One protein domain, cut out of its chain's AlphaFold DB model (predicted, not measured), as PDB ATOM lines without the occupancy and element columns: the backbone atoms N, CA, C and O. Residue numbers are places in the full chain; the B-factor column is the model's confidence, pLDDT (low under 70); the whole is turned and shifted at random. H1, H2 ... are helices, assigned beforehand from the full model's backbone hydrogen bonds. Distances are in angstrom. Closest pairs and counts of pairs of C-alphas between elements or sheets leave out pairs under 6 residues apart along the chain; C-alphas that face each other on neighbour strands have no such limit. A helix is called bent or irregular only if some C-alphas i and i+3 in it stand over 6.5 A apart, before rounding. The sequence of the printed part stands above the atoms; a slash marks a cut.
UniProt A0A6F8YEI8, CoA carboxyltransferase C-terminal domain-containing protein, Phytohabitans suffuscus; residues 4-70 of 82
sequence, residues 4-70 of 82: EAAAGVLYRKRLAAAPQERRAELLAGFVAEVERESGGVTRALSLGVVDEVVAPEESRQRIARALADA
ATOM      1  N   GLU A   4      77.230  81.223 147.447       92.69
ATOM      2  CA  GLU A   4      77.608  79.806 147.391       92.69
ATOM      3  C   GLU A   4      77.304  79.163 146.033       92.69
ATOM      4  O   GLU A   4      78.172  78.542 145.416       92.69
ATOM      5  N   ALA A   5      76.097  79.384 145.509       93.88
ATOM      6  CA  ALA A   5      75.715  78.895 144.189       93.88
ATOM      7  C   ALA A   5      76.576  79.532 143.085       93.88
ATOM      8  O   ALA A   5      77.038  78.844 142.174       93.88
ATOM      9  N   ALA A   6      76.827  80.840 143.184       94.44
ATOM     10  CA  ALA A   6      77.683  81.551 142.245       94.44
ATOM     11  C   ALA A   6      79.129  81.027 142.286       94.44
ATOM     12  O   ALA A   6      79.689  80.730 141.234       94.44
ATOM     13  N   ALA A   7      79.704  80.814 143.472       94.38
ATOM     14  CA  ALA A   7      81.035  80.240 143.639       94.38
ATOM     15  C   ALA A   7      81.122  78.821 143.050       94.38
ATOM     16  O   ALA A   7      82.073  78.504 142.333       94.38
ATOM     17  N   GLY A   8      80.100  77.988 143.269       94.06
ATOM     18  CA  GLY A   8      80.017  76.647 142.690       94.06
ATOM     19  C   GLY A   8      80.012  76.640 141.156       94.06
ATOM     20  O   GLY A   8      80.595  75.745 140.542       94.06
ATOM     21  N   VAL A   9      79.407  77.652 140.525       95.38
ATOM     22  CA  VAL A   9      79.421  77.826 139.063       95.38
ATOM     23  C   VAL A   9      80.755  78.405 138.581       95.38
ATOM     24  O   VAL A   9      81.376  77.828 137.686       95.38
ATOM     25  N   LEU A  10      81.216  79.507 139.178       95.19
ATOM     26  CA  LEU A  10      82.410  80.249 138.754       95.19
ATOM     27  C   LEU A  10      83.692  79.426 138.919       95.19
ATOM     28  O   LEU A  10      84.523  79.362 138.010       95.19
ATOM     29  N   TYR A  11      83.835  78.735 140.051       95.69
ATOM     30  CA  TYR A  11      85.045  77.986 140.393       95.69
ATOM     31  C   TYR A  11      84.883  76.474 140.223       95.69
ATOM     32  O   TYR A  11      85.734  75.709 140.683       95.69
ATOM     33  N   ARG A  12      83.850  76.022 139.498       96.12
ATOM     34  CA  ARG A  12      83.523  74.600 139.293       96.12
ATOM     35  C   ARG A  12      84.738  73.740 138.940       96.12
ATOM     36  O   ARG A  12      84.948  72.683 139.525       96.12
ATOM     37  N   LYS A  13      85.557  74.204 137.989       96.50
ATOM     38  CA  LYS A  13      86.760  73.487 137.532       96.50
ATOM     39  C   LYS A  13      87.842  73.412 138.613       96.50
ATOM     40  O   LYS A  13      88.462  72.366 138.769       96.50
ATOM     41  N   ARG A  14      88.054  74.495 139.368       94.94
ATOM     42  CA  ARG A  14      89.052  74.547 140.451       94.94
ATOM     43  C   ARG A  14      88.648  73.642 141.613       94.94
ATOM     44  O   ARG A  14      89.477  72.894 142.112       94.94
ATOM     45  N   LEU A  15      87.366  73.651 141.976       95.19
ATOM     46  CA  LEU A  15      86.811  72.765 143.000       95.19
ATOM     47  C   LEU A  15      86.906  71.293 142.585       95.19
ATOM     48  O   LEU A  15      87.309  70.455 143.387       95.19
ATOM     49  N   ALA A  16      86.611  70.974 141.321       95.50
ATOM     50  CA  ALA A  16      86.744  69.612 140.804       95.50
ATOM     51  C   ALA A  16      88.200  69.109 140.824       95.50
ATOM     52  O   ALA A  16      88.435  67.937 141.108       95.50
ATOM     53  N   ALA A  17      89.174  69.986 140.568       95.81
ATOM     54  CA  ALA A  17      90.597  69.645 140.587       95.81
ATOM     55  C   ALA A  17      91.195  69.516 142.004       95.81
ATOM     56  O   ALA A  17      92.280  68.959 142.153       95.81
ATOM     57  N   ALA A  18      90.521  70.024 143.039       94.50
ATOM     58  CA  ALA A  18      91.032  69.997 144.408       94.50
ATOM     59  C   ALA A  18      90.856  68.621 145.089       94.50
ATOM     60  O   ALA A  18      89.864  67.937 144.809       94.50
ATOM     61  N   PRO A  19      91.751  68.240 146.026       95.75
ATOM     62  CA  PRO A  19      91.567  67.078 146.900       95.75
ATOM     63  C   PRO A  19      90.286  67.187 147.730       95.75
ATOM     64  O   PRO A  19      89.923  68.282 148.167       95.75
ATOM     65  N   GLN A  20      89.612  66.060 147.971       92.56
ATOM     66  CA  GLN A  20      88.297  66.028 148.621       92.56
ATOM     67  C   GLN A  20      88.313  66.698 150.002       92.56
ATOM     68  O   GLN A  20      87.375  67.411 150.350       92.56
ATOM     69  N   GLU A  21      89.404  66.539 150.746       94.25
ATOM     70  CA  GLU A  21      89.595  67.059 152.101       94.25
ATOM     71  C   GLU A  21      89.714  68.590 152.120       94.25
ATOM     72  O   GLU A  21      89.391  69.230 153.116       94.25
ATOM     73  N   ARG A  22      90.163  69.191 151.008       93.19
ATOM     74  CA  ARG A  22      90.378  70.642 150.867       93.19
ATOM     75  C   ARG A  22      89.250  71.358 150.131       93.19
ATOM     76  O   ARG A  22      89.192  72.585 150.155       93.19
ATOM     77  N   ARG A  23      88.342  70.626 149.481       93.88
ATOM     78  CA  ARG A  23      87.247  71.214 148.687       93.88
ATOM     79  C   ARG A  23      86.331  72.119 149.504       93.88
ATOM     80  O   ARG A  23      85.960  73.174 149.004       93.88
ATOM     81  N   ALA A  24      85.983  71.727 150.729       93.94
ATOM     82  CA  ALA A  24      85.104  72.522 151.589       93.94
ATOM     83  C   ALA A  24      85.754  73.855 151.993       93.94
ATOM     84  O   ALA A  24      85.130  74.907 151.885       93.94
ATOM     85  N   GLU A  25      87.031  73.815 152.380       95.56
ATOM     86  CA  GLU A  25      87.821  75.000 152.729       95.56
ATOM     87  C   GLU A  25      87.969  75.951 151.530       95.56
ATOM     88  O   GLU A  25      87.725  77.152 151.645       95.56
ATOM     89  N   LEU A  26      88.288  75.409 150.348       95.81
ATOM     90  CA  LEU A  26      88.391  76.192 149.115       95.81
ATOM     91  C   LEU A  26      87.056  76.808 148.697       95.81
ATOM     92  O   LEU A  26      87.026  77.964 148.281       95.81
ATOM     93  N   LEU A  27      85.957  76.056 148.809       94.75
ATOM     94  CA  LEU A  27      84.628  76.580 148.518       94.75
ATOM     95  C   LEU A  27      84.307  77.751 149.445       94.75
ATOM     96  O   LEU A  27      83.939  78.804 148.939       94.75
ATOM     97  N   ALA A  28      84.510  77.613 150.757       96.38
ATOM     98  CA  ALA A  28      84.271  78.695 151.711       96.38
ATOM     99  C   ALA A  28      85.077  79.963 151.367       96.38
ATOM    100  O   ALA A  28      84.531  81.066 151.386       96.38
ATOM    101  N   GLY A  29      86.346  79.806 150.968       96.25
ATOM    102  CA  GLY A  29      87.171  80.920 150.492       96.25
ATOM    103  C   GLY A  29      86.596  81.602 149.247       96.25
ATOM    104  O   GLY A  29      86.482  82.828 149.207       96.25
ATOM    105  N   PHE A  30      86.167  80.820 148.255       96.19
ATOM    106  CA  PHE A  30      85.534  81.350 147.046       96.19
ATOM    107  C   PHE A  30      84.173  82.001 147.312       96.19
ATOM    108  O   PHE A  30      83.843  82.991 146.664       96.19
ATOM    109  N   VAL A  31      83.385  81.489 148.262       95.44
ATOM    110  CA  VAL A  31      82.136  82.140 148.681       95.44
ATOM    111  C   VAL A  31      82.432  83.525 149.237       95.44
ATOM    112  O   VAL A  31      81.848  84.493 148.758       95.44
ATOM    113  N   ALA A  32      83.394  83.642 150.155       94.06
ATOM    114  CA  ALA A  32      83.788  84.934 150.715       94.06
ATOM    115  C   ALA A  32      84.323  85.906 149.643       94.06
ATOM    116  O   ALA A  32      84.124  87.118 149.741       94.06
ATOM    117  N   GLU A  33      84.998  85.398 148.606       93.00
ATOM    118  CA  GLU A  33      85.422  86.192 147.446       93.00
ATOM    119  C   GLU A  33      84.233  86.755 146.668       93.00
ATOM    120  O   GLU A  33      84.147  87.969 146.468       93.00
ATOM    121  N   VAL A  34      83.276  85.898 146.320       92.81
ATOM    122  CA  VAL A  34      82.069  86.303 145.593       92.81
ATOM    123  C   VAL A  34      81.215  87.266 146.415       92.81
ATOM    124  O   VAL A  34      80.714  88.245 145.865       92.81
ATOM    125  N   GLU A  35      81.061  87.039 147.721       90.25
ATOM    126  CA  GLU A  35      80.310  87.942 148.604       90.25
ATOM    127  C   GLU A  35      80.915  89.340 148.646       90.25
ATOM    128  O   GLU A  35      80.189  90.330 148.583       90.25
ATOM    129  N   ARG A  36      82.243  89.436 148.708       87.81
ATOM    130  CA  ARG A  36      82.942  90.720 148.770       87.81
ATOM    131  C   ARG A  36      82.869  91.492 147.456       87.81
ATOM    132  O   ARG A  36      82.744  92.710 147.472       87.81
ATOM    133  N   GLU A  37      83.004  90.801 146.325       85.06
ATOM    134  CA  GLU A  37      83.120  91.444 145.008       85.06
ATOM    135  C   GLU A  37      81.772  91.688 144.334       85.06
ATOM    136  O   GLU A  37      81.572  92.694 143.650       85.06
ATOM    137  N   SER A  38      80.850  90.742 144.500       78.50
ATOM    138  CA  SER A  38      79.542  90.756 143.843       78.50
ATOM    139  C   SER A  38      78.401  91.083 144.800       78.50
ATOM    140  O   SER A  38      77.291  91.361 144.346       78.50
ATOM    141  N   GLY A  39      78.643  91.019 146.108       74.12
ATOM    142  CA  GLY A  39      77.646  91.304 147.125       74.12
ATOM    143  C   GLY A  39      77.629  92.761 147.577       74.12
ATOM    144  O   GLY A  39      78.471  93.588 147.225       74.12
ATOM    145  N   GLY A  40      76.630  93.056 148.403       83.88
ATOM    146  CA  GLY A  40      76.509  94.329 149.098       83.88
ATOM    147  C   GLY A  40      75.859  95.441 148.279       83.88
ATOM    148  O   GLY A  40      75.942  95.521 147.051       83.88
ATOM    149  N   VAL A  41      75.209  96.352 149.000       86.88
ATOM    150  CA  VAL A  41      74.493  97.482 148.397       86.88
ATOM    151  C   VAL A  41      75.462  98.479 147.746       86.88
ATOM    152  O   VAL A  41      75.108  99.147 146.781       86.88
ATOM    153  N   THR A  42      76.727  98.510 148.174       86.31
ATOM    154  CA  THR A  42      77.785  99.335 147.570       86.31
ATOM    155  C   THR A  42      78.033  98.996 146.100       86.31
ATOM    156  O   THR A  42      78.171  99.899 145.272       86.31
ATOM    157  N   ARG A  43      78.056  97.707 145.732       89.69
ATOM    158  CA  ARG A  43      78.210  97.319 144.325       89.69
ATOM    159  C   ARG A  43      76.979  97.724 143.520       89.69
ATOM    160  O   ARG A  43      77.128  98.256 142.422       89.69
ATOM    161  N   ALA A  44      75.790  97.527 144.081       91.50
ATOM    162  CA  ALA A  44      74.524  97.907 143.462       91.50
ATOM    163  C   ALA A  44      74.430  99.424 143.193       91.50
ATOM    164  O   ALA A  44      74.043  99.818 142.093       91.50
ATOM    165  N   LEU A  45      74.896 100.253 144.135       92.88
ATOM    166  CA  LEU A  45      75.068 101.698 143.945       92.88
ATOM    167  C   LEU A  45      75.989 102.005 142.757       92.88
ATOM    168  O   LEU A  45      75.625 102.771 141.873       92.88
ATOM    169  N   SER A  46      77.167 101.368 142.683       91.38
ATOM    170  CA  SER A  46      78.125 101.609 141.585       91.38
ATOM    171  C   SER A  46      77.587 101.238 140.198       91.38
ATOM    172  O   SER A  46      78.059 101.759 139.191       91.38
ATOM    173  N   LEU A  47      76.617 100.321 140.143       93.62
ATOM    174  CA  LEU A  47      75.956  99.885 138.914       93.62
ATOM    175  C   LEU A  47      74.726 100.737 138.566       93.62
ATOM    176  O   LEU A  47      74.154 100.539 137.498       93.62
ATOM    177  N   GLY A  48      74.302 101.647 139.450       94.38
ATOM    178  CA  GLY A  48      73.110 102.477 139.264       94.38
ATOM    179  C   GLY A  48      71.787 101.715 139.371       94.38
ATOM    180  O   GLY A  48      70.757 102.222 138.950       94.38
ATOM    181  N   VAL A  49      71.798 100.489 139.907       95.38
ATOM    182  CA  VAL A  49      70.565  99.714 140.163       95.38
ATOM    183  C   VAL A  49      69.969 100.008 141.544       95.38
ATOM    184  O   VAL A  49      68.866  99.566 141.848       95.38
ATOM    185  N   VAL A  50      70.715 100.728 142.384       95.56
ATOM    186  CA  VAL A  50      70.261 101.326 143.640       95.56
ATOM    187  C   VAL A  50      70.622 102.802 143.567       95.56
ATOM    188  O   VAL A  50      71.778 103.122 143.302       95.56
ATOM    189  N   ASP A  51      69.651 103.678 143.810       95.44
ATOM    190  CA  ASP A  51      69.872 105.126 143.788       95.44
ATOM    191  C   ASP A  51      70.546 105.622 145.075       95.44
ATOM    192  O   ASP A  51      71.406 106.499 145.039       95.44
ATOM    193  N   GLU A  52      70.180 105.048 146.227       94.88
ATOM    194  CA  GLU A  52      70.671 105.490 147.529       94.88
ATOM    195  C   GLU A  52      70.698 104.364 148.580       94.88
ATOM    196  O   GLU A  52      69.828 103.493 148.613       94.88
ATOM    197  N   VAL A  53      71.686 104.416 149.484       94.69
ATOM    198  CA  VAL A  53      71.705 103.655 150.743       94.69
ATOM    199  C   VAL A  53      71.331 104.589 151.886       94.69
ATOM    200  O   VAL A  53      72.015 105.581 152.121       94.69
ATOM    201  N   VAL A  54      70.266 104.253 152.611       95.50
ATOM    202  CA  VAL A  54      69.708 105.083 153.688       95.50
ATOM    203  C   VAL A  54      69.802 104.371 155.035       95.50
ATOM    204  O   VAL A  54      69.780 103.140 155.096       95.50
ATOM    205  N   ALA A  55      69.882 105.143 156.120       96.81
ATOM    206  CA  ALA A  55      69.750 104.597 157.466       96.81
ATOM    207  C   ALA A  55      68.317 104.070 157.692       96.81
ATOM    208  O   ALA A  55      67.359 104.700 157.220       96.81
ATOM    209  N   PRO A  56      68.125 102.948 158.415       97.75
ATOM    210  CA  PRO A  56      66.799 102.373 158.638       97.75
ATOM    211  C   PRO A  56      65.781 103.365 159.219       97.75
ATOM    212  O   PRO A  56      64.624 103.373 158.794       97.75
ATOM    213  N   GLU A  57      66.207 104.245 160.123       98.19
ATOM    214  CA  GLU A  57      65.370 105.241 160.800       98.19
ATOM    215  C   GLU A  57      64.851 106.324 159.839       98.19
ATOM    216  O   GLU A  57      63.770 106.882 160.045       98.19
ATOM    217  N   GLU A  58      65.579 106.589 158.750       98.12
ATOM    218  CA  GLU A  58      65.198 107.568 157.726       98.12
ATOM    219  C   GLU A  58      64.216 106.999 156.697       98.12
ATOM    220  O   GLU A  58      63.578 107.765 155.970       98.12
ATOM    221  N   SER A  59      64.048 105.671 156.639       97.94
ATOM    222  CA  SER A  59      63.309 104.979 155.569       97.94
ATOM    223  C   SER A  59      61.940 105.603 155.292       97.94
ATOM    224  O   SER A  59      61.599 105.891 154.147       97.94
ATOM    225  N   ARG A  60      61.161 105.887 156.346       98.19
ATOM    226  CA  ARG A  60      59.820 106.482 156.219       98.19
ATOM    227  C   ARG A  60      59.856 107.848 155.531       98.19
ATOM    228  O   ARG A  60      59.031 108.118 154.663       98.19
ATOM    229  N   GLN A  61      60.791 108.708 155.930       98.25
ATOM    230  CA  GLN A  61      60.932 110.046 155.360       98.25
ATOM    231  C   GLN A  61      61.394 109.974 153.900       98.25
ATOM    232  O   GLN A  61      60.860 110.690 153.054       98.25
ATOM    233  N   ARG A  62      62.356 109.095 153.601       97.94
ATOM    234  CA  ARG A  62      62.911 108.918 152.253       97.94
ATOM    235  C   ARG A  62      61.872 108.408 151.267       97.94
ATOM    236  O   ARG A  62      61.746 108.972 150.187       97.94
ATOM    237  N   ILE A  63      61.068 107.424 151.670       97.19
ATOM    238  CA  ILE A  63      59.959 106.912 150.855       97.19
ATOM    239  C   ILE A  63      58.930 108.013 150.583       97.19
ATOM    240  O   ILE A  63      58.541 108.214 149.436       97.19
ATOM    241  N   ALA A  64      58.506 108.750 151.617       97.88
ATOM    242  CA  ALA A  64      57.519 109.819 151.454       97.88
ATOM    243  C   ALA A  64      57.996 110.891 150.463       97.88
ATOM    244  O   ALA A  64      57.233 111.323 149.602       97.88
ATOM    245  N   ARG A  65      59.274 111.273 150.551       97.62
ATOM    246  CA  ARG A  65      59.882 112.233 149.631       97.62
ATOM    247  C   ARG A  65      59.990 111.688 148.207       97.62
ATOM    248  O   ARG A  65      59.580 112.374 147.284       97.62
ATOM    249  N   ALA A  66      60.456 110.450 148.035       96.50
ATOM    250  CA  ALA A  66      60.570 109.825 146.717       96.50
ATOM    251  C   ALA A  66      59.222 109.758 145.979       96.50
ATOM    252  O   ALA A  66      59.165 109.984 144.776       96.50
ATOM    253  N   LEU A  67      58.131 109.489 146.703       94.81
ATOM    254  CA  LEU A  67      56.782 109.494 146.134       94.81
ATOM    255  C   LEU A  67      56.291 110.904 145.783       94.81
ATOM    256  O   LEU A  67      55.646 111.069 144.755       94.81
ATOM    257  N   ALA A  68      56.580 111.901 146.623       96.25
ATOM    258  CA  ALA A  68      56.188 113.288 146.373       96.25
ATOM    259  C   ALA A  68      56.954 113.916 145.195       96.25
ATOM    260  O   ALA A  68      56.384 114.709 144.452       96.25
ATOM    261  N   ASP A  69      58.226 113.544 145.026       95.62
ATOM    262  CA  ASP A  69      59.095 114.035 143.953       95.62
ATOM    263  C   ASP A  69      58.852 113.294 142.619       95.62
ATOM    264  O   ASP A  69      59.255 113.771 141.555       95.62
ATOM    265  N   ALA A  70      58.199 112.126 142.648       93.12
ATOM    266  CA  ALA A  70      57.911 111.352 141.449       93.12
ATOM    267  C   ALA A  70      56.871 112.063 140.560       93.12
ATOM    268  O   ALA A  70      55.821 112.488 141.047       93.12
TER     269      ALA A  70
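This is residues 4 to 70 of the 82 residues of the protein "CoA carboxyltransferase C-terminal domain-containing protein" of Phytohabitans suffuscus (UniProt A0A6F8YEI8). Look first at the longest helix, H3: the short helices H1 and H2 fold back over one side of it, and together they make one end of a long, thin rod. Past the other end of H3 comes the short helix H4, which touches no helix, and then a link leads to H5, which makes the far end of the rod and touches no helix either. The printed part has 67 residues with five named helices, in the order H1, H2, H3, H4, H5, and no named strand; the class is all helix. The whole is extended, with a radius of gyration of the C-alphas of 18.7 A and spans of 58 by 21 by 14 A.

Find C-alpha 20 at (88.297, 66.028, 148.621); from there H3 runs through residues 20 to 38, 26.7 A from first to last C-alpha. It is irregular: C-alphas 21 and 24 are 7.1 A apart. Before it come H1, residues 4 to 10, which begins at C-alpha 4 at (77.608, 79.806, 147.391), and H2, residues 12 to 17. After it come H4, residues 41 to 46, and H5, residues 56 to 69, which is 20.3 A long and ends at C-alpha 69 at (59.095, 114.035, 143.953). H5 is irregular too, with C-alphas 57 and 60 at 7.3 A.

Start at residues 27 to 34 of H3, the part that touches H1; the closest C-alphas are those of Glu 4 and Val 31, 5.3 A apart, and the lines are about perpendicular at 87 degrees. Residues 23 to 27 of H3 only just touch H2, with 3 pairs of C-alphas within 8 A, the closest being Leu 15 and Arg 23 at 5.9 A. H2 and H3 form a helical hairpin, running opposite ways at a shallow tilt of 29 degrees. H1 and H2 are close but not clearly touching, with the C-alphas of Gly 8 and Leu 15 at 7.8 A. H3 and H4 are also close but not clearly touching: the closest C-alphas, Glu 37 and Arg 43, are 7.7 A apart. H5 is apart from H1, H2, H3 and H4. In H1, H2 and H4 every O i to N i+4 pair is within hydrogen-bond range; in H3 it is 13 of 15 and in H5 8 of 10.

Look at Pro 19 and Ala 68 for the two C-alphas farthest apart, at 58.2 A. Residues 55 to 61 and 63 to 70 stand free; without them the body spans 50 by 16 by 13 A. The link from H4 to H5, nine residues, is short, and the other three links are tight. The printed part has no cut, and no printed residue has a pLDDT under 70.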